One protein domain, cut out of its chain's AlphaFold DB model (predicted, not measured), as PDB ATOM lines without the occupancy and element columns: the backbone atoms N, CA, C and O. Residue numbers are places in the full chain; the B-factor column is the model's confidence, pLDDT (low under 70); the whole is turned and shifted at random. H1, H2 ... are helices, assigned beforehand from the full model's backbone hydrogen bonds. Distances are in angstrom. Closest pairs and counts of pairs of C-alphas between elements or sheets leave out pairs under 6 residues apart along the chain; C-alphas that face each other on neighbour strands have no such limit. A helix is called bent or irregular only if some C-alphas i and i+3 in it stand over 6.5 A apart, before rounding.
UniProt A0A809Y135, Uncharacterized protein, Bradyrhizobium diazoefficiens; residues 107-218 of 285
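What this domain is: This is residues 107 to 218 of the 285 residues of an uncharacterized protein of Bradyrhizobium diazoefficiens (UniProt A0A809Y135). Three helices, H1, H3 and H2, lie roughly side by side at one end with H3 between the other two, and H4 beside H2 joins them to the long H6, which crosses H4 and runs on to the far end. The short H5 sits near H4 and H6, and a long link, residues 187 to 197, leads back to where H6 begins, near H3. The printed part has 112 residues with six named helices, H1 to H6 in chain order, and no named strand: all helix. It is compact, with a radius of gyration of the C-alphas of 14.3 A, yet elongated, spanning 48 by 29 by 23 A.

How they stand to each other: Start at H1, residues 112 to 121; it touches H3, residues 145 to 157, the same way at a shallow tilt of 9 degrees, closest at C-alphas 121 and 153, 5.2 A. H2, residues 129 to 142, forms a helical hairpin with H3, at 29 degrees, closest at C-alphas 136 and 148, 4.6 A. H2 touches H4, residues 164 to 176, closest at C-alphas 142 and 171, 5.8 A. Look next at H6, residues 198 to 218: its residues 201 to 208 alone touch H4, closest at C-alphas 170 and 205, 5.5 A, at a tilt of 69 degrees, only just steep. H5, residues 183 to 186, is close to but not clearly touching H4, with C-alphas 176 and 185 closest at 5.0 A. Every O i to N i+4 pair is within hydrogen-bond range in H2, H3 and H6, against 3 of 6 in H1 and 6 of 9 in H4; H5 is too short for such a pair.

Where its parts are: Find C-alpha 112 at (-191.862, -17.217, -19.824), where H1 begins; H2 runs 19.9 A and H3 18.8 A. H4, 19.2 A, is only just irregular: C-alphas 165 and 168 are 6.6 A apart. H6 runs 30.4 A to C-alpha 218 at (-174.931, -13.197, 20.559).

The domain as a whole: The C-alphas of Pro 126 and Leu 218 are farthest apart, 48.4 A. The printed part has no cut; the link H5 to H6 is long, and H2 to H3 is tight. The mean pLDDT of the printed part is 93.6, and no printed residue is under 70.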
ATOM      1  N   ARG A 107    -180.677  -4.594 -16.712       90.44
ATOM      2  CA  ARG A 107    -181.001  -5.984 -17.040       90.44
ATOM      3  C   ARG A 107    -182.393  -6.303 -16.495       90.44
ATOM      4  O   ARG A 107    -182.699  -5.973 -15.349       90.44
ATOM      5  N   LEU A 108    -183.236  -6.907 -17.320       94.19
ATOM      6  CA  LEU A 108    -184.631  -7.172 -16.984       94.19
ATOM      7  C   LEU A 108    -184.938  -8.668 -17.066       94.19
ATOM      8  O   LEU A 108    -184.367  -9.359 -17.908       94.19
ATOM      9  N   PRO A 109    -185.858  -9.164 -16.225       94.62
ATOM     10  CA  PRO A 109    -186.353 -10.530 -16.334       94.62
ATOM     11  C   PRO A 109    -187.130 -10.731 -17.645       94.62
ATOM     12  O   PRO A 109    -187.869  -9.847 -18.101       94.62
ATOM     13  N   ASP A 110    -186.967 -11.912 -18.244       93.69
ATOM     14  CA  ASP A 110    -187.629 -12.298 -19.501       93.69
ATOM     15  C   ASP A 110    -188.126 -13.756 -19.505       93.69
ATOM     16  O   ASP A 110    -188.536 -14.290 -20.543       93.69
ATOM     17  N   GLY A 111    -188.156 -14.409 -18.336       93.75
ATOM     18  CA  GLY A 111    -188.732 -15.740 -18.186       93.75
ATOM     19  C   GLY A 111    -190.174 -15.828 -18.695       93.75
ATOM     20  O   GLY A 111    -190.946 -14.864 -18.682       93.75
ATOM     21  N   GLU A 112    -190.562 -17.007 -19.179       92.38
ATOM     22  CA  GLU A 112    -191.862 -17.217 -19.824       92.38
ATOM     23  C   GLU A 112    -193.045 -16.874 -18.905       92.38
ATOM     24  O   GLU A 112    -193.951 -16.135 -19.301       92.38
ATOM     25  N   LEU A 113    -193.022 -17.368 -17.663       92.19
ATOM     26  CA  LEU A 113    -194.058 -17.069 -16.674       92.19
ATOM     27  C   LEU A 113    -194.089 -15.577 -16.330       92.19
ATOM     28  O   LEU A 113    -195.169 -14.980 -16.288       92.19
ATOM     29  N   PHE A 114    -192.917 -14.957 -16.166       95.44
ATOM     30  CA  PHE A 114    -192.802 -13.529 -15.894       95.44
ATOM     31  C   PHE A 114    -193.441 -12.693 -17.011       95.44
ATOM     32  O   PHE A 114    -194.282 -11.835 -16.736       95.44
ATOM     33  N   ARG A 115    -193.137 -12.991 -18.283       92.94
ATOM     34  CA  ARG A 115    -193.716 -12.299 -19.448       92.94
ATOM     35  C   ARG A 115    -195.243 -12.344 -19.473       92.94
ATOM     36  O   ARG A 115    -195.882 -11.348 -19.826       92.94
ATOM     37  N   ARG A 116    -195.836 -13.481 -19.095       91.50
ATOM     38  CA  ARG A 116    -197.298 -13.651 -19.025       91.50
ATOM     39  C   ARG A 116    -197.914 -12.811 -17.902       91.50
ATOM     40  O   ARG A 116    -198.991 -12.248 -18.084       91.50
ATOM     41  N   GLN A 117    -197.229 -12.691 -16.765       93.75
ATOM     42  CA  GLN A 117    -197.723 -11.966 -15.591       93.75
ATOM     43  C   GLN A 117    -197.530 -10.450 -15.698       93.75
ATOM     44  O   GLN A 117    -198.457  -9.687 -15.423       93.75
ATOM     45  N   ILE A 118    -196.350  -9.996 -16.135       95.56
ATOM     46  CA  ILE A 118    -195.960  -8.581 -16.089       95.56
ATOM     47  C   ILE A 118    -196.880  -7.686 -16.926       95.56
ATOM     48  O   ILE A 118    -197.167  -6.548 -16.551       95.56
ATOM     49  N   ALA A 119    -197.426  -8.223 -18.021       89.94
ATOM     50  CA  ALA A 119    -198.373  -7.523 -18.883       89.94
ATOM     51  C   ALA A 119    -199.651  -7.075 -18.147       89.94
ATOM     52  O   ALA A 119    -200.254  -6.077 -18.543       89.94
ATOM     53  N   ASN A 120    -200.044  -7.773 -17.077       92.44
ATOM     54  CA  ASN A 120    -201.222  -7.450 -16.265       92.44
ATOM     55  C   ASN A 120    -200.947  -6.352 -15.228       92.44
ATOM     56  O   ASN A 120    -201.865  -5.886 -14.549       92.44
ATOM     57  N   HIS A 121    -199.684  -5.959 -15.058       94.75
ATOM     58  CA  HIS A 121    -199.232  -5.061 -13.996       94.75
ATOM     59  C   HIS A 121    -198.559  -3.803 -14.542       94.75
ATOM     60  O   HIS A 121    -197.859  -3.107 -13.809       94.75
ATOM     61  N   LEU A 122    -198.793  -3.493 -15.820       92.62
ATOM     62  CA  LEU A 122    -198.267  -2.289 -16.445       92.62
ATOM     63  C   LEU A 122    -198.827  -1.027 -15.762       92.62
ATOM     64  O   LEU A 122    -200.026  -0.952 -15.461       92.62
ATOM     65  N   PRO A 123    -197.983  -0.010 -15.530       91.12
ATOM     66  CA  PRO A 123    -198.393   1.217 -14.868       91.12
ATOM     67  C   PRO A 123    -199.364   2.002 -15.757       91.12
ATOM     68  O   PRO A 123    -199.063   2.317 -16.905       91.12
ATOM     69  N   ARG A 124    -200.524   2.380 -15.206       87.94
ATOM     70  CA  ARG A 124    -201.521   3.201 -15.924       87.94
ATOM     71  C   ARG A 124    -201.088   4.659 -16.092       87.94
ATOM     72  O   ARG A 124    -201.538   5.335 -17.009       87.94
ATOM     73  N   SER A 125    -200.246   5.157 -15.185       90.81
ATOM     74  CA  SER A 125    -199.758   6.537 -15.205       90.81
ATOM     75  C   SER A 125    -198.332   6.598 -15.762       90.81
ATOM     76  O   SER A 125    -197.432   6.024 -15.141       90.81
ATOM     77  N   PRO A 126    -198.080   7.357 -16.847       89.25
ATOM     78  CA  PRO A 126    -196.731   7.550 -17.385       89.25
ATOM     79  C   PRO A 126    -195.745   8.130 -16.363       89.25
ATOM     80  O   PRO A 126    -194.571   7.780 -16.374       89.25
ATOM     81  N   LYS A 127    -196.224   8.953 -15.419       91.25
ATOM     82  CA  LYS A 127    -195.393   9.552 -14.357       91.25
ATOM     83  C   LYS A 127    -194.794   8.514 -13.405       91.25
ATOM     84  O   LYS A 127    -193.747   8.750 -12.818       91.25
ATOM     85  N   LEU A 128    -195.479   7.386 -13.225       93.25
ATOM     86  CA  LEU A 128    -195.068   6.318 -12.316       93.25
ATOM     87  C   LEU A 128    -194.266   5.221 -13.022       93.25
ATOM     88  O   LEU A 128    -193.630   4.411 -12.350       93.25
ATOM     89  N   ALA A 129    -194.290   5.196 -14.355       94.19
ATOM     90  CA  ALA A 129    -193.697   4.125 -15.139       94.19
ATOM     91  C   ALA A 129    -192.177   3.974 -14.947       94.19
ATOM     92  O   ALA A 129    -191.742   2.837 -14.763       94.19
ATOM     93  N   PRO A 130    -191.365   5.053 -14.890       95.06
ATOM     94  CA  PRO A 130    -189.931   4.914 -14.636       95.06
ATOM     95  C   PRO A 130    -189.620   4.263 -13.287       95.06
ATOM     96  O   PRO A 130    -188.787   3.364 -13.204       95.06
ATOM     97  N   THR A 131    -190.314   4.695 -12.231       94.38
ATOM     98  CA  THR A 131    -190.148   4.130 -10.885       94.38
ATOM     99  C   THR A 131    -190.582   2.673 -10.858       94.38
ATOM    100  O   THR A 131    -189.868   1.840 -10.316       94.38
ATOM    101  N   TRP A 132    -191.716   2.349 -11.481       96.06
ATOM    102  CA  TRP A 132    -192.188   0.972 -11.602       96.06
ATOM    103  C   TRP A 132    -191.157   0.074 -12.299       96.06
ATOM    104  O   TRP A 132    -190.823  -0.979 -11.764       96.06
ATOM    105  N   LEU A 133    -190.593   0.506 -13.436       96.19
ATOM    106  CA  LEU A 133    -189.613  -0.288 -14.185       96.19
ATOM    107  C   LEU A 133    -188.336  -0.523 -13.369       96.19
ATOM    108  O   LEU A 133    -187.809  -1.632 -13.365       96.19
ATOM    109  N   GLN A 134    -187.870   0.500 -12.645       94.69
ATOM    110  CA  GLN A 134    -186.716   0.366 -11.757       94.69
ATOM    111  C   GLN A 134    -186.983  -0.644 -10.636       94.69
ATOM    112  O   GLN A 134    -186.139  -1.490 -10.380       94.69
ATOM    113  N   LEU A 135    -188.158  -0.604  -9.999       95.75
ATOM    114  CA  LEU A 135    -188.500  -1.544  -8.924       95.75
ATOM    115  C   LEU A 135    -188.560  -2.993  -9.421       95.75
ATOM    116  O   LEU A 135    -188.133  -3.894  -8.708       95.75
ATOM    117  N   VAL A 136    -189.074  -3.214 -10.634       96.88
ATOM    118  CA  VAL A 136    -189.103  -4.538 -11.278       96.88
ATOM    119  C   VAL A 136    -187.688  -5.058 -11.516       96.88
ATOM    120  O   VAL A 136    -187.407  -6.211 -11.197       96.88
ATOM    121  N   ALA A 137    -186.798  -4.212 -12.041       95.31
ATOM    122  CA  ALA A 137    -185.402  -4.575 -12.260       95.31
ATOM    123  C   ALA A 137    -184.672  -4.868 -10.940       95.31
ATOM    124  O   ALA A 137    -184.099  -5.942 -10.791       95.31
ATOM    125  N   ASP A 138    -184.775  -3.963  -9.961       94.50
ATOM    126  CA  ASP A 138    -184.130  -4.102  -8.651       94.50
ATOM    127  C   ASP A 138    -184.585  -5.386  -7.939       94.50
ATOM    128  O   ASP A 138    -183.782  -6.081  -7.326       94.50
ATOM    129  N   ALA A 139    -185.875  -5.723  -8.022       96.69
ATOM    130  CA  ALA A 139    -186.411  -6.934  -7.409       96.69
ATOM    131  C   ALA A 139    -185.958  -8.220  -8.113       96.69
ATOM    132  O   ALA A 139    -185.767  -9.233  -7.441       96.69
ATOM    133  N   ALA A 140    -185.788  -8.191  -9.437       95.56
ATOM    134  CA  ALA A 140    -185.233  -9.320 -10.179       95.56
ATOM    135  C   ALA A 140    -183.746  -9.527  -9.859       95.56
ATOM    136  O   ALA A 140    -183.307 -10.664  -9.744       95.56
ATOM    137  N   GLU A 141    -182.994  -8.436  -9.700       93.62
ATOM    138  CA  GLU A 141    -181.563  -8.465  -9.393       93.62
ATOM    139  C   GLU A 141    -181.280  -8.896  -7.948       93.62
ATOM    140  O   GLU A 141    -180.395  -9.711  -7.709       93.62
ATOM    141  N   LEU A 142    -182.025  -8.358  -6.979       94.12
ATOM    142  CA  LEU A 142    -181.791  -8.610  -5.552       94.12
ATOM    143  C   LEU A 142    -182.437  -9.899  -5.034       94.12
ATOM    144  O   LEU A 142    -182.127 -10.311  -3.919       94.12
ATOM    145  N   ALA A 143    -183.380 -10.471  -5.782       95.62
ATOM    146  CA  ALA A 143    -184.091 -11.677  -5.383       95.62
ATOM    147  C   ALA A 143    -184.250 -12.646  -6.556       95.62
ATOM    148  O   ALA A 143    -183.349 -13.428  -6.837       95.62
ATOM    149  N   HIS A 144    -185.406 -12.632  -7.218       94.62
ATOM    150  CA  HIS A 144    -185.749 -13.577  -8.278       94.62
ATOM    151  C   HIS A 144    -186.948 -13.073  -9.097       94.62
ATOM    152  O   HIS A 144    -187.705 -12.200  -8.661       94.62
ATOM    153  N   GLU A 145    -187.185 -13.647 -10.282       95.50
ATOM    154  CA  GLU A 145    -188.249 -13.184 -11.192       95.50
ATOM    155  C   GLU A 145    -189.664 -13.158 -10.570       95.50
ATOM    156  O   GLU A 145    -190.380 -12.173 -10.785       95.50
ATOM    157  N   PRO A 146    -190.095 -14.142  -9.745       95.88
ATOM    158  CA  PRO A 146    -191.390 -14.055  -9.061       95.88
ATOM    159  C   PRO A 146    -191.544 -12.811  -8.170       95.88
ATOM    160  O   PRO A 146    -192.640 -12.257  -8.061       95.88
ATOM    161  N   MET A 147    -190.449 -12.332  -7.569       96.94
ATOM    162  CA  MET A 147    -190.448 -11.129  -6.735       96.94
ATOM    163  C   MET A 147    -190.618  -9.868  -7.586       96.94
ATOM    164  O   MET A 147    -191.332  -8.940  -7.200       96.94
ATOM    165  N   ALA A 148    -190.030  -9.856  -8.785       97.25
ATOM    166  CA  ALA A 148    -190.204  -8.782  -9.756       97.25
ATOM    167  C   ALA A 148    -191.664  -8.656 -10.226       97.25
ATOM    168  O   ALA A 148    -192.215  -7.553 -10.272       97.25
ATOM    169  N   ALA A 149    -192.333  -9.780 -10.510       97.12
ATOM    170  CA  ALA A 149    -193.757  -9.781 -10.852       97.12
ATOM    171  C   ALA A 149    -194.629  -9.325  -9.668       97.12
ATOM    172  O   ALA A 149    -195.579  -8.553  -9.839       97.12
ATOM    173  N   TRP A 150    -194.281  -9.753  -8.452       97.44
ATOM    174  CA  TRP A 150    -194.966  -9.348  -7.229       97.44
ATOM    175  C   TRP A 150    -194.875  -7.841  -6.972       97.44
ATOM    176  O   TRP A 150    -195.906  -7.195  -6.764       97.44
ATOM    177  N   ILE A 151    -193.680  -7.244  -7.039       97.31
ATOM    178  CA  ILE A 151    -193.536  -5.804  -6.794       97.31
ATOM    179  C   ILE A 151    -194.203  -4.978  -7.896       97.31
ATOM    180  O   ILE A 151    -194.798  -3.940  -7.598       97.31
ATOM    181  N   ALA A 152    -194.193  -5.467  -9.143       97.06
ATOM    182  CA  ALA A 152    -194.933  -4.847 -10.237       97.06
ATOM    183  C   ALA A 152    -196.423  -4.729  -9.896       97.06
ATOM    184  O   ALA A 152    -197.020  -3.663 -10.066       97.06
ATOM    185  N   ARG A 153    -197.011  -5.813  -9.372       96.31
ATOM    186  CA  ARG A 153    -198.409  -5.870  -8.933       96.31
ATOM    187  C   ARG A 153    -198.677  -4.937  -7.756       96.31
ATOM    188  O   ARG A 153    -199.640  -4.172  -7.800       96.31
ATOM    189  N   GLU A 154    -197.866  -5.003  -6.699       96.38
ATOM    190  CA  GLU A 154    -198.072  -4.189  -5.495       96.38
ATOM    191  C   GLU A 154    -197.958  -2.692  -5.804       96.38
ATOM    192  O   GLU A 154    -198.808  -1.910  -5.374       96.38
ATOM    193  N   PHE A 155    -196.977  -2.299  -6.620       95.81
ATOM    194  CA  PHE A 155    -196.808  -0.911  -7.035       95.81
ATOM    195  C   PHE A 155    -197.937  -0.438  -7.953       95.81
ATOM    196  O   PHE A 155    -198.422   0.676  -7.786       95.81
ATOM    197  N   ALA A 156    -198.392  -1.268  -8.898       93.25
ATOM    198  CA  ALA A 156    -199.512  -0.914  -9.770       93.25
ATOM    199  C   ALA A 156    -200.827  -0.722  -8.992       93.25
ATOM    200  O   ALA A 156    -201.646   0.115  -9.372       93.25
ATOM    201  N   ARG A 157    -201.023  -1.477  -7.902       92.19
ATOM    202  CA  ARG A 157    -202.195  -1.361  -7.020       92.19
ATOM    203  C   ARG A 157    -202.132  -0.125  -6.131       92.19
ATOM    204  O   ARG A 157    -203.098   0.627  -6.076       92.19
ATOM    205  N   GLU A 158    -201.023   0.075  -5.420       92.75
ATOM    206  CA  GLU A 158    -200.922   1.141  -4.422       92.75
ATOM    207  C   GLU A 158    -199.499   1.731  -4.342       92.75
ATOM    208  O   GLU A 158    -198.745   1.447  -3.406       92.75
ATOM    209  N   PRO A 159    -199.125   2.615  -5.291       92.56
ATOM    210  CA  PRO A 159    -197.764   3.152  -5.396       92.56
ATOM    211  C   PRO A 159    -197.259   3.810  -4.106       92.56
ATOM    212  O   PRO A 159    -196.082   3.725  -3.776       92.56
ATOM    213  N   ARG A 160    -198.160   4.451  -3.345       91.38
ATOM    214  CA  ARG A 160    -197.833   5.183  -2.108       91.38
ATOM    215  C   ARG A 160    -197.335   4.278  -0.976       91.38
ATOM    216  O   ARG A 160    -196.628   4.764  -0.095       91.38
ATOM    217  N   ARG A 161    -197.684   2.984  -0.981       89.81
ATOM    218  CA  ARG A 161    -197.218   2.026   0.038       89.81
ATOM    219  C   ARG A 161    -195.835   1.463  -0.257       89.81
ATOM    220  O   ARG A 161    -195.167   0.976   0.656       89.81
ATOM    221  N   VAL A 162    -195.378   1.554  -1.501       90.81
ATOM    222  CA  VAL A 162    -194.075   1.035  -1.906       90.81
ATOM    223  C   VAL A 162    -193.015   2.111  -1.702       90.81
ATOM    224  O   VAL A 162    -192.943   3.095  -2.434       90.81
ATOM    225  N   LYS A 163    -192.162   1.916  -0.694       87.56
ATOM    226  CA  LYS A 163    -191.015   2.790  -0.420       87.56
ATOM    227  C   LYS A 163    -189.739   2.126  -0.950       87.56
ATOM    228  O   LYS A 163    -189.319   1.138  -0.346       87.56
ATOM    229  N   PRO A 164    -189.079   2.661  -2.000       80.00
ATOM    230  CA  PRO A 164    -187.895   2.032  -2.598       80.00
ATOM    231  C   PRO A 164    -186.784   1.732  -1.583       80.00
ATOM    232  O   PRO A 164    -186.208   0.650  -1.592       80.00
ATOM    233  N   ALA A 165    -186.556   2.641  -0.627       77.75
ATOM    234  CA  ALA A 165    -185.557   2.466   0.430       77.75
ATOM    235  C   ALA A 165    -185.799   1.231   1.320       77.75
ATOM    236  O   ALA A 165    -184.849   0.677   1.864       77.75
ATOM    237  N   ARG A 166    -187.056   0.788   1.469       84.19
ATOM    238  CA  ARG A 166    -187.415  -0.404   2.257       84.19
ATOM    239  C   ARG A 166    -187.523  -1.674   1.413       84.19
ATOM    240  O   ARG A 166    -187.530  -2.760   1.980       84.19
ATOM    241  N   LEU A 167    -187.584  -1.557   0.084       90.94
ATOM    242  CA  LEU A 167    -187.747  -2.710  -0.802       90.94
ATOM    243  C   LEU A 167    -186.544  -3.655  -0.735       90.94
ATOM    244  O   LEU A 167    -186.739  -4.862  -0.736       90.94
ATOM    245  N   ARG A 168    -185.323  -3.125  -0.595       92.94
ATOM    246  CA  ARG A 168    -184.101  -3.947  -0.516       92.94
ATOM    247  C   ARG A 168    -184.169  -5.012   0.576       92.94
ATOM    248  O   ARG A 168    -183.790  -6.148   0.326       92.94
ATOM    249  N   LEU A 169    -184.682  -4.658   1.757       94.44
ATOM    250  CA  LEU A 169    -184.841  -5.609   2.857       94.44
ATOM    251  C   LEU A 169    -185.834  -6.721   2.492       94.44
ATOM    252  O   LEU A 169    -185.554  -7.890   2.721       94.44
ATOM    253  N   ILE A 170    -186.967  -6.350   1.893       96.88
ATOM    254  CA  ILE A 170    -188.008  -7.295   1.475       96.88
ATOM    255  C   ILE A 170    -187.478  -8.222   0.368       96.88
ATOM    256  O   ILE A 170    -187.746  -9.416   0.408       96.88
ATOM    257  N   CYS A 171    -186.694  -7.704  -0.584       96.88
ATOM    258  CA  CYS A 171    -186.035  -8.508  -1.617       96.88
ATOM    259  C   CYS A 171    -185.039  -9.505  -1.025       96.88
ATOM    260  O   CYS A 171    -185.132 -10.685  -1.335       96.88
ATOM    261  N   LEU A 172    -184.145  -9.061  -0.138       95.38
ATOM    262  CA  LEU A 172    -183.190  -9.957   0.522       95.38
ATOM    263  C   LEU A 172    -183.907 -11.061   1.303       95.38
ATOM    264  O   LEU A 172    -183.575 -12.231   1.158       95.38
ATOM    265  N   TRP A 173    -184.924 -10.703   2.087       97.12
ATOM    266  CA  TRP A 173    -185.733 -11.675   2.820       97.12
ATOM    267  C   TRP A 173    -186.454 -12.670   1.890       97.12
ATOM    268  O   TRP A 173    -186.488 -13.869   2.174       97.12
ATOM    269  N   ALA A 174    -186.994 -12.207   0.758       97.62
ATOM    270  CA  ALA A 174    -187.613 -13.085  -0.235       97.62
ATOM    271  C   ALA A 174    -186.595 -14.035  -0.881       97.62
ATOM    272  O   ALA A 174    -186.895 -15.213  -1.030       97.62
ATOM    273  N   TRP A 175    -185.384 -13.558  -1.180       97.19
ATOM    274  CA  TRP A 175    -184.296 -14.403  -1.674       97.19
ATOM    275  C   TRP A 175    -183.927 -15.494  -0.664       97.19
ATOM    276  O   TRP A 175    -183.947 -16.673  -0.991       97.19
ATOM    277  N   TYR A 176    -183.702 -15.132   0.602       97.19
ATOM    278  CA  TYR A 176    -183.430 -16.124   1.647       97.19
ATOM    279  C   TYR A 176    -184.594 -17.106   1.847       97.19
ATOM    280  O   TYR A 176    -184.367 -18.264   2.181       97.19
ATOM    281  N   SER A 177    -185.838 -16.700   1.569       97.06
ATOM    282  CA  SER A 177    -186.994 -17.609   1.613       97.06
ATOM    283  C   SER A 177    -186.901 -18.754   0.596       97.06
ATOM    284  O   SER A 177    -187.576 -19.763   0.782       97.06
ATOM    285  N   THR A 178    -186.074 -18.632  -0.448       94.94
ATOM    286  CA  THR A 178    -185.879 -19.663  -1.480       94.94
ATOM    287  C   THR A 178    -184.552 -20.416  -1.370       94.94
ATOM    288  O   THR A 178    -184.299 -21.290  -2.192       94.94
ATOM    289  N   GLU A 179    -183.720 -20.117  -0.368       95.69
ATOM    290  CA  GLU A 179    -182.343 -20.626  -0.256       95.69
ATOM    291  C   GLU A 179    -182.137 -21.500   0.998       95.69
ATOM    292  O   GLU A 179    -181.485 -21.069   1.956       95.69
ATOM    293  N   PRO A 180    -182.653 -22.746   1.014       93.69
ATOM    294  CA  PRO A 180    -182.706 -23.595   2.211       93.69
ATOM    295  C   PRO A 180    -181.342 -24.007   2.773       93.69
ATOM    296  O   PRO A 180    -181.256 -24.489   3.893       93.69
ATOM    297  N   ALA A 181    -180.261 -23.825   2.014       94.44
ATOM    298  CA  ALA A 181    -178.905 -24.142   2.459       94.44
ATOM    299  C   ALA A 181    -178.258 -23.029   3.306       94.44
ATOM    300  O   ALA A 181    -177.088 -23.131   3.677       94.44
ATOM    301  N   THR A 182    -178.971 -21.932   3.568       94.38
ATOM    302  CA  THR A 182    -178.412 -20.750   4.225       94.38
ATOM    303  C   THR A 182    -178.971 -20.568   5.627       94.38
ATOM    304  O   THR A 182    -180.163 -20.731   5.861       94.38
ATOM    305  N   LEU A 183    -178.131 -20.083   6.549       90.94
ATOM    306  CA  LEU A 183    -178.599 -19.689   7.881       90.94
ATOM    307  C   LEU A 183    -179.730 -18.655   7.794       90.94
ATOM    308  O   LEU A 183    -180.658 -18.687   8.585       90.94
ATOM    309  N   GLY A 184    -179.671 -17.732   6.829       93.25
ATOM    310  CA  GLY A 184    -180.719 -16.728   6.663       93.25
ATOM    311  C   GLY A 184    -182.095 -17.339   6.394       93.25
ATOM    312  O   GLY A 184    -183.073 -16.754   6.847       93.25
ATOM    313  N   HIS A 185    -182.168 -18.501   5.736       95.62
ATOM    314  CA  HIS A 185    -183.408 -19.251   5.547       95.62
ATOM    315  C   HIS A 185    -183.915 -19.874   6.847       95.62
ATOM    316  O   HIS A 185    -185.085 -19.708   7.177       95.62
ATOM    317  N   ASP A 186    -183.034 -20.510   7.621       93.00
ATOM    318  CA  ASP A 186    -183.391 -21.146   8.899       93.00
ATOM    319  C   ASP A 186    -183.985 -20.152   9.911       93.00
ATOM    320  O   ASP A 186    -184.764 -20.522  10.786       93.00
ATOM    321  N   LEU A 187    -183.632 -18.868   9.784       92.31
ATOM    322  CA  LEU A 187    -184.133 -17.782  10.634       92.31
ATOM    323  C   LEU A 187    -185.483 -17.204  10.183       92.31
ATOM    324  O   LEU A 187    -185.979 -16.253  10.793       92.31
ATOM    325  N   ILE A 188    -186.074 -17.715   9.102       94.56
ATOM    326  CA  ILE A 188    -187.358 -17.242   8.586       94.56
ATOM    327  C   ILE A 188    -188.496 -18.038   9.220       94.56
ATOM    328  O   ILE A 188    -188.694 -19.212   8.933       94.56
ATOM    329  N   GLU A 189    -189.326 -17.364  10.018       90.50
ATOM    330  CA  GLU A 189    -190.542 -17.978  10.569       90.50
ATOM    331  C   GLU A 189    -191.614 -18.215   9.494       90.50
ATOM    332  O   GLU A 189    -192.302 -19.234   9.481       90.50
ATOM    333  N   ARG A 190    -191.776 -17.251   8.584       91.44
ATOM    334  CA  ARG A 190    -192.771 -17.303   7.513       91.44
ATOM    335  C   ARG A 190    -192.091 -17.010   6.181       91.44
ATOM    336  O   ARG A 190    -191.733 -15.855   5.970       91.44
ATOM    337  N   PRO A 191    -191.933 -17.991   5.278       95.19
ATOM    338  CA  PRO A 191    -191.353 -17.757   3.958       95.19
ATOM    339  C   PRO A 191    -192.170 -16.763   3.134       95.19
ATOM    340  O   PRO A 191    -193.400 -16.718   3.237       95.19
ATOM    341  N   TRP A 192    -191.491 -15.980   2.296       97.62
ATOM    342  CA  TRP A 192    -192.143 -15.114   1.319       97.62
ATOM    343  C   TRP A 192    -193.030 -15.926   0.370       97.62
ATOM    344  O   TRP A 192    -192.638 -16.984  -0.121       97.62
ATOM    345  N   THR A 193    -194.215 -15.396   0.058       95.44
ATOM    346  CA  THR A 193    -195.077 -15.948  -0.991       95.44
ATOM    347  C   THR A 193    -195.643 -14.848  -1.892       95.44
ATOM    348  O   THR A 193    -195.869 -13.719  -1.433       95.44
ATOM    349  N   PRO A 194    -195.957 -15.159  -3.166       93.75
ATOM    350  CA  PRO A 194    -196.534 -14.191  -4.098       93.75
ATOM    351  C   PRO A 194    -197.881 -13.600  -3.650       93.75
ATOM    352  O   PRO A 194    -198.275 -12.533  -4.121       93.75
ATOM    353  N   ASP A 195    -198.612 -14.241  -2.743       94.38
ATOM    354  CA  ASP A 195    -199.930 -13.763  -2.300       94.38
ATOM    355  C   ASP A 195    -199.858 -12.710  -1.191       94.38
ATOM    356  O   ASP A 195    -200.848 -12.039  -0.888       94.38
ATOM    357  N   MET A 196    -198.675 -12.493  -0.615       95.56
ATOM    358  CA  MET A 196    -198.496 -11.503   0.439       95.56
ATOM    359  C   MET A 196    -198.762 -10.077  -0.051       95.56
ATOM    360  O   MET A 196    -198.426  -9.694  -1.173       95.56
ATOM    361  N   ARG A 197    -199.343  -9.253   0.827       95.38
ATOM    362  CA  ARG A 197    -199.450  -7.799   0.640       95.38
ATOM    363  C   ARG A 197    -198.164  -7.118   1.103       95.38
ATOM    364  O   ARG A 197    -197.506  -7.609   2.019       95.38
ATOM    365  N   ILE A 198    -197.854  -5.956   0.528       94.81
ATOM    366  CA  ILE A 198    -196.625  -5.197   0.828       94.81
ATOM    367  C   ILE A 198    -196.382  -4.950   2.330       94.81
ATOM    368  O   ILE A 198    -195.245  -5.043   2.779       94.81
ATOM    369  N   ASP A 199    -197.424  -4.681   3.127       93.62
ATOM    370  CA  ASP A 199    -197.267  -4.436   4.570       93.62
ATOM    371  C   ASP A 199    -196.955  -5.715   5.356       93.62
ATOM    372  O   ASP A 199    -196.123  -5.681   6.259       93.62
ATOM    373  N   ALA A 200    -197.564  -6.846   4.982       94.94
ATOM    374  CA  ALA A 200    -197.273  -8.142   5.595       94.94
ATOM    375  C   ALA A 200    -195.847  -8.601   5.260       94.94
ATOM    376  O   ALA A 200    -195.113  -9.023   6.147       94.94
ATOM    377  N   ALA A 201    -195.434  -8.439   3.998       95.94
ATOM    378  CA  ALA A 201    -194.068  -8.712   3.561       95.94
ATOM    379  C   ALA A 201    -193.049  -7.808   4.275       95.94
ATOM    380  O   ALA A 201    -191.990  -8.269   4.687       95.94
ATOM    381  N   ARG A 202    -193.378  -6.521   4.471       94.81
ATOM    382  CA  ARG A 202    -192.531  -5.596   5.233       94.81
ATOM    383  C   ARG A 202    -192.384  -6.027   6.689       94.81
ATOM    384  O   ARG A 202    -191.261  -6.036   7.172       94.81
ATOM    385  N   SER A 203    -193.488  -6.364   7.363       94.06
ATOM    386  CA  SER A 203    -193.456  -6.819   8.759       94.06
ATOM    387  C   SER A 203    -192.581  -8.062   8.900       94.06
ATOM    388  O   SER A 203    -191.617  -8.035   9.649       94.06
ATOM    389  N   ALA A 204    -192.833  -9.093   8.086       95.31
ATOM    390  CA  ALA A 204    -192.072 -10.340   8.135       95.31
ATOM    391  C   ALA A 204    -190.570 -10.130   7.861       95.31
ATOM    392  O   ALA A 204    -189.727 -10.727   8.526       95.31
ATOM    393  N   ALA A 205    -190.220  -9.240   6.928       95.81
ATOM    394  CA  ALA A 205    -188.825  -8.910   6.652       95.81
ATOM    395  C   ALA A 205    -188.160  -8.102   7.791       95.81
ATOM    396  O   ALA A 205    -186.962  -8.251   8.035       95.81
ATOM    397  N   GLU A 206    -188.909  -7.242   8.495       94.38
ATOM    398  CA  GLU A 206    -188.430  -6.513   9.681       94.38
ATOM    399  C   GLU A 206    -188.231  -7.458  10.884       94.38
ATOM    400  O   GLU A 206    -187.215  -7.346  11.581       94.38
ATOM    401  N   ASP A 207    -189.130  -8.426  11.074       93.00
ATOM    402  CA  ASP A 207    -189.015  -9.479  12.092       93.00
ATOM    403  C   ASP A 207    -187.785 -10.355  11.823       93.00
ATOM    404  O   ASP A 207    -186.916 -10.496  12.686       93.00
ATOM    405  N   TRP A 208    -187.626 -10.831  10.585       95.25
ATOM    406  CA  TRP A 208    -186.451 -11.589  10.151       95.25
ATOM    407  C   TRP A 208    -185.141 -10.823  10.379       95.25
ATOM    408  O   TRP A 208    -184.191 -11.360  10.949       95.25
ATOM    409  N   ARG A 209    -185.092  -9.530  10.027       94.44
ATOM    410  CA  ARG A 209    -183.921  -8.679  10.297       94.44
ATOM    411  C   ARG A 209    -183.599  -8.599  11.791       94.44
ATOM    412  O   ARG A 209    -182.427  -8.531  12.158       94.44
ATOM    413  N   THR A 210    -184.621  -8.571  12.642       93.06
ATOM    414  CA  THR A 210    -184.452  -8.522  14.101       93.06
ATOM    415  C   THR A 210    -183.820  -9.814  14.613       93.06
ATOM    416  O   THR A 210    -182.859  -9.753  15.378       93.06
ATOM    417  N   ILE A 211    -184.272 -10.970  14.119       92.62
ATOM    418  CA  ILE A 211    -183.668 -12.272  14.434       92.62
ATOM    419  C   ILE A 211    -182.224 -12.353  13.922       92.62
ATOM    420  O   ILE A 211    -181.327 -12.740  14.669       92.62
ATOM    421  N   MET A 212    -181.948 -11.905  12.694       92.56
ATOM    422  CA  MET A 212    -180.573 -11.845  12.183       92.56
ATOM    423  C   MET A 212    -179.658 -10.988  13.068       92.56
ATOM    424  O   MET A 212    -178.526 -11.379  13.345       92.56
ATOM    425  N   ALA A 213    -180.133  -9.824  13.521       92.12
ATOM    426  CA  ALA A 213    -179.364  -8.938  14.390       92.12
ATOM    427  C   ALA A 213    -179.098  -9.562  15.770       92.12
ATOM    428  O   ALA A 213    -178.005  -9.394  16.317       92.12
ATOM    429  N   LEU A 214    -180.065 -10.308  16.311       91.69
ATOM    430  CA  LEU A 214    -179.902 -11.085  17.538       91.69
ATOM    431  C   LEU A 214    -178.802 -12.145  17.373       91.69
ATOM    432  O   LEU A 214    -177.865 -12.177  18.172       91.69
ATOM    433  N   HIS A 215    -178.859 -12.928  16.291       92.12
ATOM    434  CA  HIS A 215    -177.834 -13.921  15.952       92.12
ATOM    435  C   HIS A 215    -176.446 -13.308  15.773       92.12
ATOM    436  O   HIS A 215    -175.466 -13.840  16.291       92.12
ATOM    437  N   ALA A 216    -176.356 -12.176  15.075       90.94
ATOM    438  CA  ALA A 216    -175.094 -11.474  14.871       90.94
ATOM    439  C   ALA A 216    -174.509 -10.915  16.178       90.94
ATOM    440  O   ALA A 216    -173.293 -10.808  16.300       90.94
ATOM    441  N   SER A 217    -175.360 -10.562  17.149       89.62
ATOM    442  CA  SER A 217    -174.922  -9.993  18.428       89.62
ATOM    443  C   SER A 217    -174.456 -11.061  19.416       89.62
ATOM    444  O   SER A 217    -173.453 -10.859  20.091       89.62
ATOM    445  N   LEU A 218    -175.183 -12.178  19.528       89.38
ATOM    446  CA  LEU A 218    -174.931 -13.197  20.559       89.38
ATOM    447  C   LEU A 218    -174.062 -14.361  20.084       89.38
ATOM    448  O   LEU A 218    -173.453 -15.050  20.898       89.38
TER     449      LEU A 218